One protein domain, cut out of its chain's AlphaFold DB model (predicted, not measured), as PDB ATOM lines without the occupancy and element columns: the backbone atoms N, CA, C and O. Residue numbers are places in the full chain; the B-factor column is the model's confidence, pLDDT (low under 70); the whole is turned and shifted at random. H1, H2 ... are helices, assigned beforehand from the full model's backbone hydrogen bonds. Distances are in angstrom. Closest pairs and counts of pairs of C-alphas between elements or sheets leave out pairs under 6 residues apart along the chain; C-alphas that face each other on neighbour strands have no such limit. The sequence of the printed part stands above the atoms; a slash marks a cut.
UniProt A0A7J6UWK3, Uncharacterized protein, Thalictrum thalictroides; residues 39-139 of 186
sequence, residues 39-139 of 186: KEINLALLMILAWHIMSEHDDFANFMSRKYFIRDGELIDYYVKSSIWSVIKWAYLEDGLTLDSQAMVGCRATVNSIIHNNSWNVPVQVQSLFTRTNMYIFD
ATOM      1  N   LYS A  39      37.274 -46.386  34.239       75.62
ATOM      2  CA  LYS A  39      38.047 -46.611  33.011       75.62
ATOM      3  C   LYS A  39      37.149 -46.947  31.817       75.62
ATOM      4  O   LYS A  39      37.346 -46.387  30.746       75.62
ATOM      5  N   GLU A  40      36.163 -47.818  32.015       74.25
ATOM      6  CA  GLU A  40      35.221 -48.247  30.974       74.25
ATOM      7  C   GLU A  40      34.255 -47.115  30.610       74.25
ATOM      8  O   GLU A  40      34.025 -46.857  29.434       74.25
ATOM      9  N   ILE A  41      33.766 -46.373  31.608       77.50
ATOM     10  CA  ILE A  41      32.909 -45.197  31.385       77.50
ATOM     11  C   ILE A  41      33.673 -44.114  30.615       77.50
ATOM     12  O   ILE A  41      33.145 -43.550  29.664       77.50
ATOM     13  N   ASN A  42      34.921 -43.834  30.995       81.62
ATOM     14  CA  ASN A  42      35.752 -42.856  30.302       81.62
ATOM     15  C   ASN A  42      36.000 -43.271  28.849       81.62
ATOM     16  O   ASN A  42      35.861 -42.445  27.954       81.62
ATOM     17  N   LEU A  43      36.301 -44.551  28.603       76.69
ATOM     18  CA  LEU A  43      36.444 -45.079  27.246       76.69
ATOM     19  C   LEU A  43      35.151 -44.889  26.437       76.69
ATOM     20  O   LEU A  43      35.201 -44.372  25.327       76.69
ATOM     21  N   ALA A  44      33.994 -45.237  27.006       78.38
ATOM     22  CA  ALA A  44      32.698 -45.053  26.355       78.38
ATOM     23  C   ALA A  44      32.415 -43.581  26.020       78.38
ATOM     24  O   ALA A  44      32.024 -43.270  24.897       78.38
ATOM     25  N   LEU A  45      32.671 -42.664  26.959       81.62
ATOM     26  CA  LEU A  45      32.522 -41.224  26.738       81.62
ATOM     27  C   LEU A  45      33.459 -40.710  25.643       81.62
ATOM     28  O   LEU A  45      33.056 -39.882  24.830       81.62
ATOM     29  N   LEU A  46      34.693 -41.209  25.593       80.44
ATOM     30  CA  LEU A  46      35.654 -40.837  24.560       80.44
ATOM     31  C   LEU A  46      35.262 -41.372  23.177       80.44
ATOM     32  O   LEU A  46      35.455 -40.667  22.191       80.44
ATOM     33  N   MET A  47      34.684 -42.573  23.090       77.31
ATOM     34  CA  MET A  47      34.141 -43.106  21.833       77.31
ATOM     35  C   MET A  47      32.940 -42.290  21.349       77.31
ATOM     36  O   MET A  47      32.877 -41.939  20.174       77.31
ATOM     37  N   ILE A  48      32.024 -41.922  22.252       81.00
ATOM     38  CA  ILE A  48      30.895 -41.032  21.932       81.00
ATOM     39  C   ILE A  48      31.412 -39.676  21.440       81.00
ATOM     40  O   ILE A  48      30.913 -39.146  20.451       81.00
ATOM     41  N   LEU A  49      32.441 -39.133  22.091       82.75
ATOM     42  CA  LEU A  49      33.081 -37.889  21.678       82.75
ATOM     43  C   LEU A  49      33.711 -38.007  20.284       82.75
ATOM     44  O   LEU A  49      33.529 -37.116  19.460       82.75
ATOM     45  N   ALA A  50      34.442 -39.090  20.010       77.81
ATOM     46  CA  ALA A  50      35.028 -39.335  18.696       77.81
ATOM     47  C   ALA A  50      33.939 -39.434  17.619       77.81
ATOM     48  O   ALA A  50      34.032 -38.774  16.588       77.81
ATOM     49  N   TRP A  51      32.872 -40.190  17.890       78.69
ATOM     50  CA  TRP A  51      31.717 -40.310  17.004       78.69
ATOM     51  C   TRP A  51      31.063 -38.960  16.705       78.69
ATOM     52  O   TRP A  51      30.788 -38.658  15.545       78.69
ATOM     53  N   HIS A  52      30.857 -38.140  17.734       82.00
ATOM     54  CA  HIS A  52      30.294 -36.798  17.609       82.00
ATOM     55  C   HIS A  52      31.158 -35.904  16.714       82.00
ATOM     56  O   HIS A  52      30.642 -35.251  15.816       82.00
ATOM     57  N   ILE A  53      32.484 -35.926  16.899       80.06
ATOM     58  CA  ILE A  53      33.423 -35.157  16.068       80.06
ATOM     59  C   ILE A  53      33.348 -35.584  14.593       80.06
ATOM     60  O   ILE A  53      33.474 -34.733  13.720       80.06
ATOM     61  N   MET A  54      33.145 -36.876  14.318       73.31
ATOM     62  CA  MET A  54      33.092 -37.406  12.950       73.31
ATOM     63  C   MET A  54      31.721 -37.257  12.275       73.31
ATOM     64  O   MET A  54      31.659 -37.161  11.052       73.31
ATOM     65  N   SER A  55      30.631 -37.288  13.045       72.25
ATOM     66  CA  SER A  55      29.264 -37.385  12.508       72.25
ATOM     67  C   SER A  55      28.510 -36.061  12.503       72.25
ATOM     68  O   SER A  55      27.609 -35.875  11.686       72.25
ATOM     69  N   GLU A  56      28.822 -35.164  13.438       75.56
ATOM     70  CA  GLU A  56      28.103 -33.906  13.614       75.56
ATOM     71  C   GLU A  56      28.883 -32.723  13.029       75.56
ATOM     72  O   GLU A  56      30.100 -32.757  12.859       75.56
ATOM     73  N   HIS A  57      28.158 -31.656  12.695       78.00
ATOM     74  CA  HIS A  57      28.713 -30.441  12.087       78.00
ATOM     75  C   HIS A  57      28.496 -29.204  12.963       78.00
ATOM     76  O   HIS A  57      28.412 -28.085  12.451       78.00
ATOM     77  N   ASP A  58      28.375 -29.394  14.277       86.62
ATOM     78  CA  ASP A  58      28.289 -28.286  15.220       86.62
ATOM     79  C   ASP A  58      29.641 -27.553  15.351       86.62
ATOM     80  O   ASP A  58      30.686 -27.999  14.862       86.62
ATOM     81  N   ASP A  59      29.638 -26.376  15.983       88.81
ATOM     82  CA  ASP A  59      30.850 -25.556  16.114       88.81
ATOM     83  C   ASP A  59      31.979 -26.304  16.839       88.81
ATOM     84  O   ASP A  59      33.159 -26.143  16.508       88.81
ATOM     85  N   PHE A  60      31.622 -27.160  17.799       86.56
ATOM     86  CA  PHE A  60      32.571 -27.972  18.544       86.56
ATOM     87  C   PHE A  60      33.194 -29.074  17.680       86.56
ATOM     88  O   PHE A  60      34.422 -29.187  17.635       86.56
ATOM     89  N   ALA A  61      32.391 -29.853  16.956       84.50
ATOM     90  CA  ALA A  61      32.858 -30.879  16.032       84.50
ATOM     91  C   ALA A  61      33.705 -30.265  14.920       84.50
ATOM     92  O   ALA A  61      34.776 -30.789  14.621       84.50
ATOM     93  N   ASN A  62      33.323 -29.104  14.381       84.06
ATOM     94  CA  ASN A  62      34.115 -28.380  13.385       84.06
ATOM     95  C   ASN A  62      35.468 -27.918  13.945       84.06
ATOM     96  O   ASN A  62      36.500 -28.056  13.283       84.06
ATOM     97  N   PHE A  63      35.488 -27.373  15.165       87.69
ATOM     98  CA  PHE A  63      36.722 -26.964  15.834       87.69
ATOM     99  C   PHE A  63      37.654 -28.156  16.080       87.69
ATOM    100  O   PHE A  63      38.843 -28.096  15.760       87.69
ATOM    101  N   MET A  64      37.115 -29.249  16.620       85.12
ATOM    102  CA  MET A  64      37.872 -30.469  16.899       85.12
ATOM    103  C   MET A  64      38.348 -31.131  15.605       85.12
ATOM    104  O   MET A  64      39.503 -31.547  15.529       85.12
ATOM    105  N   SER A  65      37.515 -31.140  14.566       81.12
ATOM    106  CA  SER A  65      37.867 -31.660  13.247       81.12
ATOM    107  C   SER A  65      39.056 -30.910  12.661       81.12
ATOM    108  O   SER A  65      40.059 -31.521  12.322       81.12
ATOM    109  N   ARG A  66      39.035 -29.572  12.670       83.62
ATOM    110  CA  ARG A  66      40.175 -28.753  12.208       83.62
ATOM    111  C   ARG A  66      41.452 -28.952  13.024       83.62
ATOM    112  O   ARG A  66      42.537 -28.664  12.532       83.62
ATOM    113  N   LYS A  67      41.326 -29.371  14.285       84.81
ATOM    114  CA  LYS A  67      42.460 -29.594  15.185       84.81
ATOM    115  C   LYS A  67      43.117 -30.960  14.989       84.81
ATOM    116  O   LYS A  67      44.310 -31.072  15.254       84.81
ATOM    117  N   TYR A  68      42.351 -31.980  14.606       82.06
ATOM    118  CA  TYR A  68      42.793 -33.381  14.593       82.06
ATOM    119  C   TYR A  68      42.796 -34.026  13.201       82.06
ATOM    120  O   TYR A  68      43.449 -35.053  13.019       82.06
ATOM    121  N   PHE A  69      42.125 -33.415  12.227       80.81
ATOM    122  CA  PHE A  69      42.004 -33.896  10.855       80.81
ATOM    123  C   PHE A  69      42.516 -32.848   9.863       80.81
ATOM    124  O   PHE A  69      42.426 -31.635  10.081       80.81
ATOM    125  N   ILE A  70      43.075 -33.335   8.761       76.69
ATOM    126  CA  ILE A  70      43.508 -32.556   7.604       76.69
ATOM    127  C   ILE A  70      42.269 -32.222   6.756       76.69
ATOM    128  O   ILE A  70      41.218 -32.849   6.884       76.69
ATOM    129  N   ARG A  71      42.369 -31.212   5.880       67.50
ATOM    130  CA  ARG A  71      41.279 -30.797   4.973       67.50
ATOM    131  C   ARG A  71      40.679 -31.938   4.142       67.50
ATOM    132  O   ARG A  71      39.511 -31.835   3.789       67.50
ATOM    133  N   ASP A  72      41.447 -32.992   3.890       63.81
ATOM    134  CA  ASP A  72      41.037 -34.142   3.080       63.81
ATOM    135  C   ASP A  72      40.355 -35.256   3.904       63.81
ATOM    136  O   ASP A  72      40.078 -36.331   3.386       63.81
ATOM    137  N   GLY A  73      40.063 -35.013   5.189       66.50
ATOM    138  CA  GLY A  73      39.403 -35.980   6.078       66.50
ATOM    139  C   GLY A  73      40.344 -37.021   6.692       66.50
ATOM    140  O   GLY A  73      39.911 -37.828   7.513       66.50
ATOM    141  N   GLU A  74      41.630 -36.974   6.344       72.88
ATOM    142  CA  GLU A  74      42.670 -37.819   6.929       72.88
ATOM    143  C   GLU A  74      43.107 -37.318   8.310       72.88
ATOM    144  O   GLU A  74      43.131 -36.116   8.592       72.88
ATOM    145  N   LEU A  75      43.477 -38.250   9.190       75.50
ATOM    146  CA  LEU A  75      43.998 -37.932  10.514       75.50
ATOM    147  C   LEU A  75      45.376 -37.255  10.402       75.50
ATOM    148  O   LEU A  75      46.213 -37.637   9.588       75.50
ATOM    149  N   ILE A  76      45.645 -36.279  11.266       82.12
ATOM    150  CA  ILE A  76      46.975 -35.676  11.373       82.12
ATOM    151  C   ILE A  76      48.029 -36.735  11.758       82.12
ATOM    152  O   ILE A  76      47.851 -37.495  12.707       82.12
ATOM    153  N   ASP A  77      49.169 -36.753  11.067       77.25
ATOM    154  CA  ASP A  77      50.238 -37.727  11.347       77.25
ATOM    155  C   ASP A  77      51.207 -37.277  12.465       77.25
ATOM    156  O   ASP A  77      51.835 -38.084  13.153       77.25
ATOM    157  N   TYR A  78      51.301 -35.971  12.736       81.06
ATOM    158  CA  TYR A  78      52.189 -35.461  13.782       81.06
ATOM    159  C   TYR A  78      51.597 -35.581  15.197       81.06
ATOM    160  O   TYR A  78      50.388 -35.664  15.419       81.06
ATOM    161  N   TYR A  79      52.475 -35.570  16.203       79.31
ATOM    162  CA  TYR A  79      52.064 -35.653  17.603       79.31
ATOM    163  C   TYR A  79      51.335 -34.385  18.066       79.31
ATOM    164  O   TYR A  79      51.894 -33.287  18.046       79.31
ATOM    165  N   VAL A  80      50.121 -34.557  18.589       81.81
ATOM    166  CA  VAL A  80      49.360 -33.501  19.261       81.81
ATOM    167  C   VAL A  80      49.332 -33.777  20.761       81.81
ATOM    168  O   VAL A  80      48.857 -34.820  21.209       81.81
ATOM    169  N   LYS A  81      49.791 -32.816  21.573       81.31
ATOM    170  CA  LYS A  81      49.696 -32.906  23.038       81.31
ATOM    171  C   LYS A  81      48.245 -32.698  23.485       81.31
ATOM    172  O   LYS A  81      47.819 -31.579  23.759       81.31
ATOM    173  N   SER A  82      47.481 -33.782  23.540       80.75
ATOM    174  CA  SER A  82      46.090 -33.802  23.991       80.75
ATOM    175  C   SER A  82      45.757 -35.172  24.573       80.75
ATOM    176  O   SER A  82      46.101 -36.193  23.987       80.75
ATOM    177  N   SER A  83      45.054 -35.204  25.706       77.50
ATOM    178  CA  SER A  83      44.535 -36.446  26.297       77.50
ATOM    179  C   SER A  83      43.464 -37.115  25.432       77.50
ATOM    180  O   SER A  83      43.206 -38.303  25.583       77.50
ATOM    181  N   ILE A  84      42.851 -36.351  24.526       78.31
ATOM    182  CA  ILE A  84      41.812 -36.817  23.605       78.31
ATOM    183  C   ILE A  84      42.451 -37.391  22.327       78.31
ATOM    184  O   ILE A  84      41.896 -38.291  21.707       78.31
ATOM    185  N   TRP A  85      43.647 -36.914  21.953       80.75
ATOM    186  CA  TRP A  85      44.311 -37.287  20.699       80.75
ATOM    187  C   TRP A  85      44.629 -38.777  20.600       80.75
ATOM    188  O   TRP A  85      44.347 -39.387  19.575       80.75
ATOM    189  N   SER A  86      45.167 -39.376  21.665       76.25
ATOM    190  CA  SER A  86      45.474 -40.812  21.684       76.25
ATOM    191  C   SER A  86      44.239 -41.669  21.421       76.25
ATOM    192  O   SER A  86      44.342 -42.710  20.785       76.25
ATOM    193  N   VAL A  87      43.073 -41.211  21.874       74.81
ATOM    194  CA  VAL A  87      41.820 -41.951  21.751       74.81
ATOM    195  C   VAL A  87      41.184 -41.744  20.384       74.81
ATOM    196  O   VAL A  87      40.707 -42.709  19.807       74.81
ATOM    197  N   ILE A  88      41.231 -40.528  19.831       76.19
ATOM    198  CA  ILE A  88      40.799 -40.276  18.446       76.19
ATOM    199  C   ILE A  88      41.671 -41.081  17.478       76.19
ATOM    200  O   ILE A  88      41.145 -41.749  16.595       76.19
ATOM    201  N   LYS A  89      42.993 -41.078  17.681       78.19
ATOM    202  CA  LYS A  89      43.933 -41.858  16.872       78.19
ATOM    203  C   LYS A  89      43.651 -43.361  16.969       78.19
ATOM    204  O   LYS A  89      43.621 -44.024  15.941       78.19
ATOM    205  N   TRP A  90      43.404 -43.877  18.175       75.38
ATOM    206  CA  TRP A  90      43.024 -45.276  18.403       75.38
ATOM    207  C   TRP A  90      41.688 -45.629  17.729       75.38
ATOM    208  O   TRP A  90      41.613 -46.587  16.970       75.38
ATOM    209  N   ALA A  91      40.650 -44.814  17.931       69.44
ATOM    210  CA  ALA A  91      39.330 -45.038  17.342       69.44
ATOM    211  C   ALA A  91      39.377 -45.037  15.803       69.44
ATOM    212  O   ALA A  91      38.736 -45.867  15.165       69.44
ATOM    213  N   TYR A  92      40.167 -44.136  15.213       68.69
ATOM    214  CA  TYR A  92      40.299 -44.007  13.763       68.69
ATOM    215  C   TYR A  92      41.159 -45.119  13.136       68.69
ATOM    216  O   TYR A  92      40.814 -45.624  12.073       68.69
ATOM    217  N   LEU A  93      42.267 -45.519  13.780       68.25
ATOM    218  CA  LEU A  93      43.219 -46.498  13.227       68.25
ATOM    219  C   LEU A  93      42.906 -47.960  13.581       68.25
ATOM    220  O   LEU A  93      43.116 -48.835  12.746       68.25
ATOM    221  N   GLU A  94      42.464 -48.246  14.808       62.72
ATOM    222  CA  GLU A  94      42.319 -49.620  15.322       62.72
ATOM    223  C   GLU A  94      40.886 -50.146  15.262       62.72
ATOM    224  O   GLU A  94      40.692 -51.322  14.962       62.72
ATOM    225  N   ASP A  95      39.887 -49.294  15.504       56.22
ATOM    226  CA  ASP A  95      38.476 -49.701  15.441       56.22
ATOM    227  C   ASP A  95      37.878 -49.566  14.031       56.22
ATOM    228  O   ASP A  95      36.707 -49.878  13.821       56.22
ATOM    229  N   GLY A  96      38.675 -49.137  13.043       52.06
ATOM    230  CA  GLY A  96      38.234 -49.072  11.651       52.06
ATOM    231  C   GLY A  96      37.082 -48.094  11.432       52.06
ATOM    232  O   GLY A  96      36.346 -48.231  10.456       52.06
ATOM    233  N   LEU A  97      36.945 -47.071  12.288       53.97
ATOM    234  CA  LEU A  97      36.116 -45.892  12.023       53.97
ATOM    235  C   LEU A  97      36.756 -45.043  10.908       53.97
ATOM    236  O   LEU A  97      36.845 -43.823  11.007       53.97
ATOM    237  N   THR A  98      37.160 -45.670   9.801       46.41
ATOM    238  CA  THR A  98      37.130 -45.031   8.492       46.41
ATOM    239  C   THR A  98      35.655 -44.818   8.176       46.41
ATOM    240  O   THR A  98      35.038 -45.556   7.406       46.41
ATOM    241  N   LEU A  99      35.054 -43.830   8.843       45.09
ATOM    242  CA  LEU A  99      33.892 -43.159   8.310       45.09
ATOM    243  C   LEU A  99      34.394 -42.517   7.024       45.09
ATOM    244  O   LEU A  99      34.841 -41.373   7.005       45.09
ATOM    245  N   ASP A 100      34.273 -43.254   5.929       43.22
ATOM    246  CA  ASP A 100      33.849 -42.581   4.726       43.22
ATOM    247  C   ASP A 100      32.514 -41.948   5.124       43.22
ATOM    248  O   ASP A 100      31.490 -42.624   5.269       43.22
ATOM    249  N   SER A 101      32.562 -40.674   5.513       47.31
ATOM    250  CA  SER A 101      31.408 -39.937   6.030       47.31
ATOM    251  C   SER A 101      30.230 -40.063   5.055       47.31
ATOM    252  O   SER A 101      29.078 -40.106   5.473       47.31
ATOM    253  N   GLN A 102      30.510 -40.301   3.770       46.44
ATOM    254  CA  GLN A 102      29.538 -40.625   2.731       46.44
ATOM    255  C   GLN A 102      28.812 -41.977   2.911       46.44
ATOM    256  O   GLN A 102      27.621 -42.060   2.607       46.44
ATOM    257  N   ALA A 103      29.455 -43.021   3.445       45.44
ATOM    258  CA  ALA A 103      28.845 -44.341   3.646       45.44
ATOM    259  C   ALA A 103      27.852 -44.369   4.825       45.44
ATOM    260  O   ALA A 103      26.830 -45.061   4.768       45.44
ATOM    261  N   MET A 104      28.104 -43.585   5.881       44.91
ATOM    262  CA  MET A 104      27.201 -43.493   7.038       44.91
ATOM    263  C   MET A 104      26.108 -42.433   6.880       44.91
ATOM    264  O   MET A 104      25.018 -42.619   7.421       44.91
ATOM    265  N   VAL A 105      26.325 -41.396   6.062       47.09
ATOM    266  CA  VAL A 105      25.287 -40.409   5.697       47.09
ATOM    267  C   VAL A 105      24.076 -41.072   5.013       47.09
ATOM    268  O   VAL A 105      22.953 -40.588   5.153       47.09
ATOM    269  N   GLY A 106      24.259 -42.224   4.355       46.41
ATOM    270  CA  GLY A 106      23.167 -43.038   3.798       46.41
ATOM    271  C   GLY A 106      22.505 -44.016   4.782       46.41
ATOM    272  O   GLY A 106      21.397 -44.488   4.531       46.41
ATOM    273  N   CYS A 107      23.137 -44.311   5.921       51.81
ATOM    274  CA  CYS A 107      22.668 -45.304   6.890       51.81
ATOM    275  C   CYS A 107      21.847 -44.650   8.010       51.81
ATOM    276  O   CYS A 107      22.144 -44.797   9.195       51.81
ATOM    277  N   ARG A 108      20.784 -43.922   7.654       53.16
ATOM    278  CA  ARG A 108      19.849 -43.353   8.635       53.16
ATOM    279  C   ARG A 108      18.869 -44.428   9.116       53.16
ATOM    280  O   ARG A 108      17.692 -44.414   8.773       53.16
ATOM    281  N   ALA A 109      19.371 -45.394   9.879       59.97
ATOM    282  CA  ALA A 109      18.566 -46.474  10.432       59.97
ATOM    283  C   ALA A 109      18.023 -46.075  11.814       59.97
ATOM    284  O   ALA A 109      18.774 -45.772  12.740       59.97
ATOM    285  N   THR A 110      16.700 -46.059  11.964       60.88
ATOM    286  CA  THR A 110      16.063 -45.942  13.284       60.88
ATOM    287  C   THR A 110      16.076 -47.300  13.983       60.88
ATOM    288  O   THR A 110      16.086 -48.338  13.322       60.88
ATOM    289  N   VAL A 111      16.007 -47.323  15.316       60.06
ATOM    290  CA  VAL A 111      15.917 -48.583  16.084       60.06
ATOM    291  C   VAL A 111      14.770 -49.470  15.570       60.06
ATOM    292  O   VAL A 111      14.936 -50.677  15.421       60.06
ATOM    293  N   ASN A 112      13.647 -48.855  15.184       60.84
ATOM    294  CA  ASN A 112      12.478 -49.542  14.625       60.84
ATOM    295  C   ASN A 112      12.701 -50.135  13.218       60.84
ATOM    296  O   ASN A 112      11.963 -51.019  12.806       60.84
ATOM    297  N   SER A 113      13.693 -49.643  12.470       65.94
ATOM    298  CA  SER A 113      14.079 -50.198  11.160       65.94
ATOM    299  C   SER A 113      15.113 -51.322  11.251       65.94
ATOM    300  O   SER A 113      15.342 -52.031  10.280       65.94
ATOM    301  N   ILE A 114      15.758 -51.473  12.411       71.88
ATOM    302  CA  ILE A 114      16.778 -52.501  12.651       71.88
ATOM    303  C   ILE A 114      16.160 -53.696  13.380       71.88
ATOM    304  O   ILE A 114      16.586 -54.831  13.187       71.88
ATOM    305  N   ILE A 115      15.148 -53.467  14.217       73.94
ATOM    306  CA  ILE A 115      14.475 -54.519  14.976       73.94
ATOM    307  C   ILE A 115      13.096 -54.749  14.361       73.94
ATOM    308  O   ILE A 115      12.177 -53.958  14.557       73.94
ATOM    309  N   HIS A 116      12.943 -55.862  13.647       68.75
ATOM    310  CA  HIS A 116      11.658 -56.293  13.098       68.75
ATOM    311  C   HIS A 116      11.270 -57.641  13.700       68.75
ATOM    312  O   HIS A 116      12.098 -58.547  13.762       68.75
ATOM    313  N   ASN A 117      10.014 -57.778  14.139       65.56
ATOM    314  CA  ASN A 117       9.458 -59.023  14.687       65.56
ATOM    315  C   ASN A 117      10.349 -59.672  15.767       65.56
ATOM    316  O   ASN A 117      10.613 -60.873  15.725       65.56
ATOM    317  N   ASN A 118      10.850 -58.869  16.712       68.62
ATOM    318  CA  ASN A 118      11.769 -59.305  17.773       68.62
ATOM    319  C   ASN A 118      13.043 -59.988  17.254       68.62
ATOM    320  O   ASN A 118      13.559 -60.907  17.883       68.62
ATOM    321  N   SER A 119      13.545 -59.557  16.100       70.25
ATOM    322  CA  SER A 119      14.792 -60.049  15.523       70.25
ATOM    323  C   SER A 119      15.638 -58.883  15.019       70.25
ATOM    324  O   SER A 119      15.123 -57.938  14.413       70.25
ATOM    325  N   TRP A 120      16.943 -58.952  15.287       73.69
ATOM    326  CA  TRP A 120      17.927 -57.994  14.789       73.69
ATOM    327  C   TRP A 120      18.142 -58.204  13.286       73.69
ATOM    328  O   TRP A 120      18.746 -59.187  12.868       73.69
ATOM    329  N   ASN A 121      17.667 -57.263  12.477       76.06
ATOM    330  CA  ASN A 121      17.888 -57.181  11.036       76.06
ATOM    331  C   ASN A 121      18.835 -56.012  10.742       76.06
ATOM    332  O   ASN A 121      18.446 -54.971  10.217       76.06
ATOM    333  N   VAL A 122      20.097 -56.173  11.141       74.75
ATOM    334  CA  VAL A 122      21.138 -55.156  10.943       74.75
ATOM    335  C   VAL A 122      21.575 -55.170   9.472       74.75
ATOM    336  O   VAL A 122      22.002 -56.229   9.005       74.75
ATOM    337  N   PRO A 123      21.507 -54.044   8.734       74.06
ATOM    338  CA  PRO A 123      21.943 -53.985   7.341       74.06
ATOM    339  C   PRO A 123      23.397 -54.427   7.171       74.06
ATOM    340  O   PRO A 123      24.255 -54.094   7.991       74.06
ATOM    341  N   VAL A 124      23.693 -55.135   6.079       71.31
ATOM    342  CA  VAL A 124      25.030 -55.700   5.814       71.31
ATOM    343  C   VAL A 124      26.111 -54.615   5.787       71.31
ATOM    344  O   VAL A 124      27.215 -54.859   6.261       71.31
ATOM    345  N   GLN A 125      25.789 -53.399   5.328       64.88
ATOM    346  CA  GLN A 125      26.730 -52.272   5.354       64.88
ATOM    347  C   GLN A 125      27.147 -51.898   6.786       64.88
ATOM    348  O   GLN A 125      28.325 -51.680   7.056       64.88
ATOM    349  N   VAL A 126      26.195 -51.874   7.724       65.88
ATOM    350  CA  VAL A 126      26.473 -51.603   9.144       65.88
ATOM    351  C   VAL A 126      27.265 -52.758   9.744       65.88
ATOM    352  O   VAL A 126      28.205 -52.535  10.502       65.88
ATOM    353  N   GLN A 127      26.949 -53.992   9.347       68.38
ATOM    354  CA  GLN A 127      27.698 -55.151   9.802       68.38
ATOM    355  C   GLN A 127      29.169 -55.101   9.347       68.38
ATOM    356  O   GLN A 127      30.068 -55.330  10.154       68.38
ATOM    357  N   SER A 128      29.454 -54.753   8.093       65.19
ATOM    358  CA  SER A 128      30.841 -54.664   7.617       65.19
ATOM    359  C   SER A 128      31.659 -53.592   8.341       65.19
ATOM    360  O   SER A 128      32.843 -53.806   8.583       65.19
ATOM    361  N   LEU A 129      31.025 -52.480   8.728       60.38
ATOM    362  CA  LEU A 129      31.679 -51.382   9.447       60.38
ATOM    363  C   LEU A 129      32.004 -51.743  10.903       60.38
ATOM    364  O   LEU A 129      32.978 -51.258  11.463       60.38
ATOM    365  N   PHE A 130      31.207 -52.620  11.514       63.19
ATOM    366  CA  PHE A 130      31.239 -52.914  12.945       63.19
ATOM    367  C   PHE A 130      31.469 -54.407  13.212       63.19
ATOM    368  O   PHE A 130      30.727 -55.069  13.940       63.19
ATOM    369  N   THR A 131      32.524 -54.966  12.619       62.44
ATOM    370  CA  THR A 131      32.817 -56.412  12.650       62.44
ATOM    371  C   THR A 131      32.969 -56.960  14.069       62.44
ATOM    372  O   THR A 131      32.484 -58.052  14.366       62.44
ATOM    373  N   ARG A 132      33.593 -56.196  14.973       57.00
ATOM    374  CA  ARG A 132      33.830 -56.618  16.361       57.00
ATOM    375  C   ARG A 132      32.568 -56.582  17.225       57.00
ATOM    376  O   ARG A 132      32.373 -57.469  18.053       57.00
ATOM    377  N   THR A 133      31.711 -55.582  17.044       59.69
ATOM    378  CA  THR A 133      30.458 -55.416  17.801       59.69
ATOM    379  C   THR A 133      29.332 -56.305  17.273       59.69
ATOM    380  O   THR A 133      28.512 -56.758  18.073       59.69
ATOM    381  N   ASN A 134      29.334 -56.677  15.987       64.62
ATOM    382  CA  ASN A 134      28.392 -57.667  15.443       64.62
ATOM    383  C   ASN A 134      28.449 -59.025  16.132       64.62
ATOM    384  O   ASN A 134      27.438 -59.715  16.175       64.62
ATOM    385  N   MET A 135      29.610 -59.430  16.655       66.31
ATOM    386  CA  MET A 135      29.723 -60.724  17.334       66.31
ATOM    387  C   MET A 135      28.792 -60.814  18.545       66.31
ATOM    388  O   MET A 135      28.308 -61.891  18.857       66.31
ATOM    389  N   TYR A 136      28.521 -59.679  19.192       65.06
ATOM    390  CA  TYR A 136      27.732 -59.613  20.419       65.06
ATOM    391  C   TYR A 136      26.308 -59.101  20.194       65.06
ATOM    392  O   TYR A 136      25.475 -59.218  21.087       65.06
ATOM    393  N   ILE A 137      26.001 -58.520  19.027       69.25
ATOM    394  CA  ILE A 137      24.688 -57.902  18.788       69.25
ATOM    395  C   ILE A 137      23.563 -58.943  18.793       69.25
ATOM    396  O   ILE A 137      22.480 -58.682  19.310       69.25
ATOM    397  N   PHE A 138      23.847 -60.146  18.290       66.50
ATOM    398  CA  PHE A 138      22.894 -61.257  18.258       66.50
ATOM    399  C   PHE A 138      22.686 -61.913  19.630       66.50
ATOM    400  O   PHE A 138      21.652 -62.541  19.847       66.50
ATOM    401  N   ASP A 139      23.613 -61.709  20.571       68.62
ATOM    402  CA  ASP A 139      23.473 -62.166  21.958       68.62
ATOM    403  C   ASP A 139      22.566 -61.243  22.786       68.62
ATOM    404  O   ASP A 139      22.134 -61.607  23.884       68.62
TER     405      ASP A 139
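Overview. This is residues 39 to 139 of the 186 residues of an uncharacterized protein of Thalictrum thalictroides (UniProt A0A7J6UWK3). The model has two loosely joined lobes: in one, the long helix H1 has H2 and H3 packed on it, with a wide loop of residues 69 to 84; the other is a thin group of short helices, H5 to H7, with a small turn at residues 115 to 120. H4 lies between the lobes. The printed part has 101 residues with seven named helices, H1 to H7 in order, no named strand, and is all helix in class. It is elongated, 48 by 30 by 21 A, and only just compact, close to loose, with a radius of gyration of the C-alphas of 15.2 A.

Along the chain. H1, residues 39 to 55, begins at C-alpha 39 (38.047, -46.611, 33.011) and is 24.1 A long. H2 is residues 59 to 68, 14.4 A, and H3 residues 85 to 93, 11.9 A. H4 is residues 101 to 105, H5 111 to 114, H6 124 to 129 and H7 131 to 137, ending at C-alpha 137 (24.688, -57.902, 18.788).

Arrangement. H1 touches H2 with residues 52 to 54 alone, about perpendicular at 80 degrees; the closest C-alphas, of Ile 53 and Ala 61, are 4.3 A apart. H1 touches H3 with residues 46 to 50 alone, closest at the C-alphas of Ala 50 and Ile 88, 5.9 A. H4 and H6 are near each other, with 6 pairs of C-alphas within 10 A. H6 and H7 are close but not clearly touching, 6.2 A between the C-alphas of Gln 127 and Asn 134. H5 is apart from H6. Every O i to N i+4 pair is within hydrogen-bond range in H1, H2, H3, H4 and H6; H7 has 1 of 3, with 2 of 4 O i to N i+3 pairs, and H5 is too short for such a pair.

Size, cuts and confidence. The farthest C-alphas, of Tyr 78 and Asn 117, are 48.8 A apart. The printed part has no cut, and the link from H2 to H3 is long. Mean pLDDT of the printed part is 70.5; residues 71 to 73, 91 to 113, 116 to 118 and 125 to 139 are under 70.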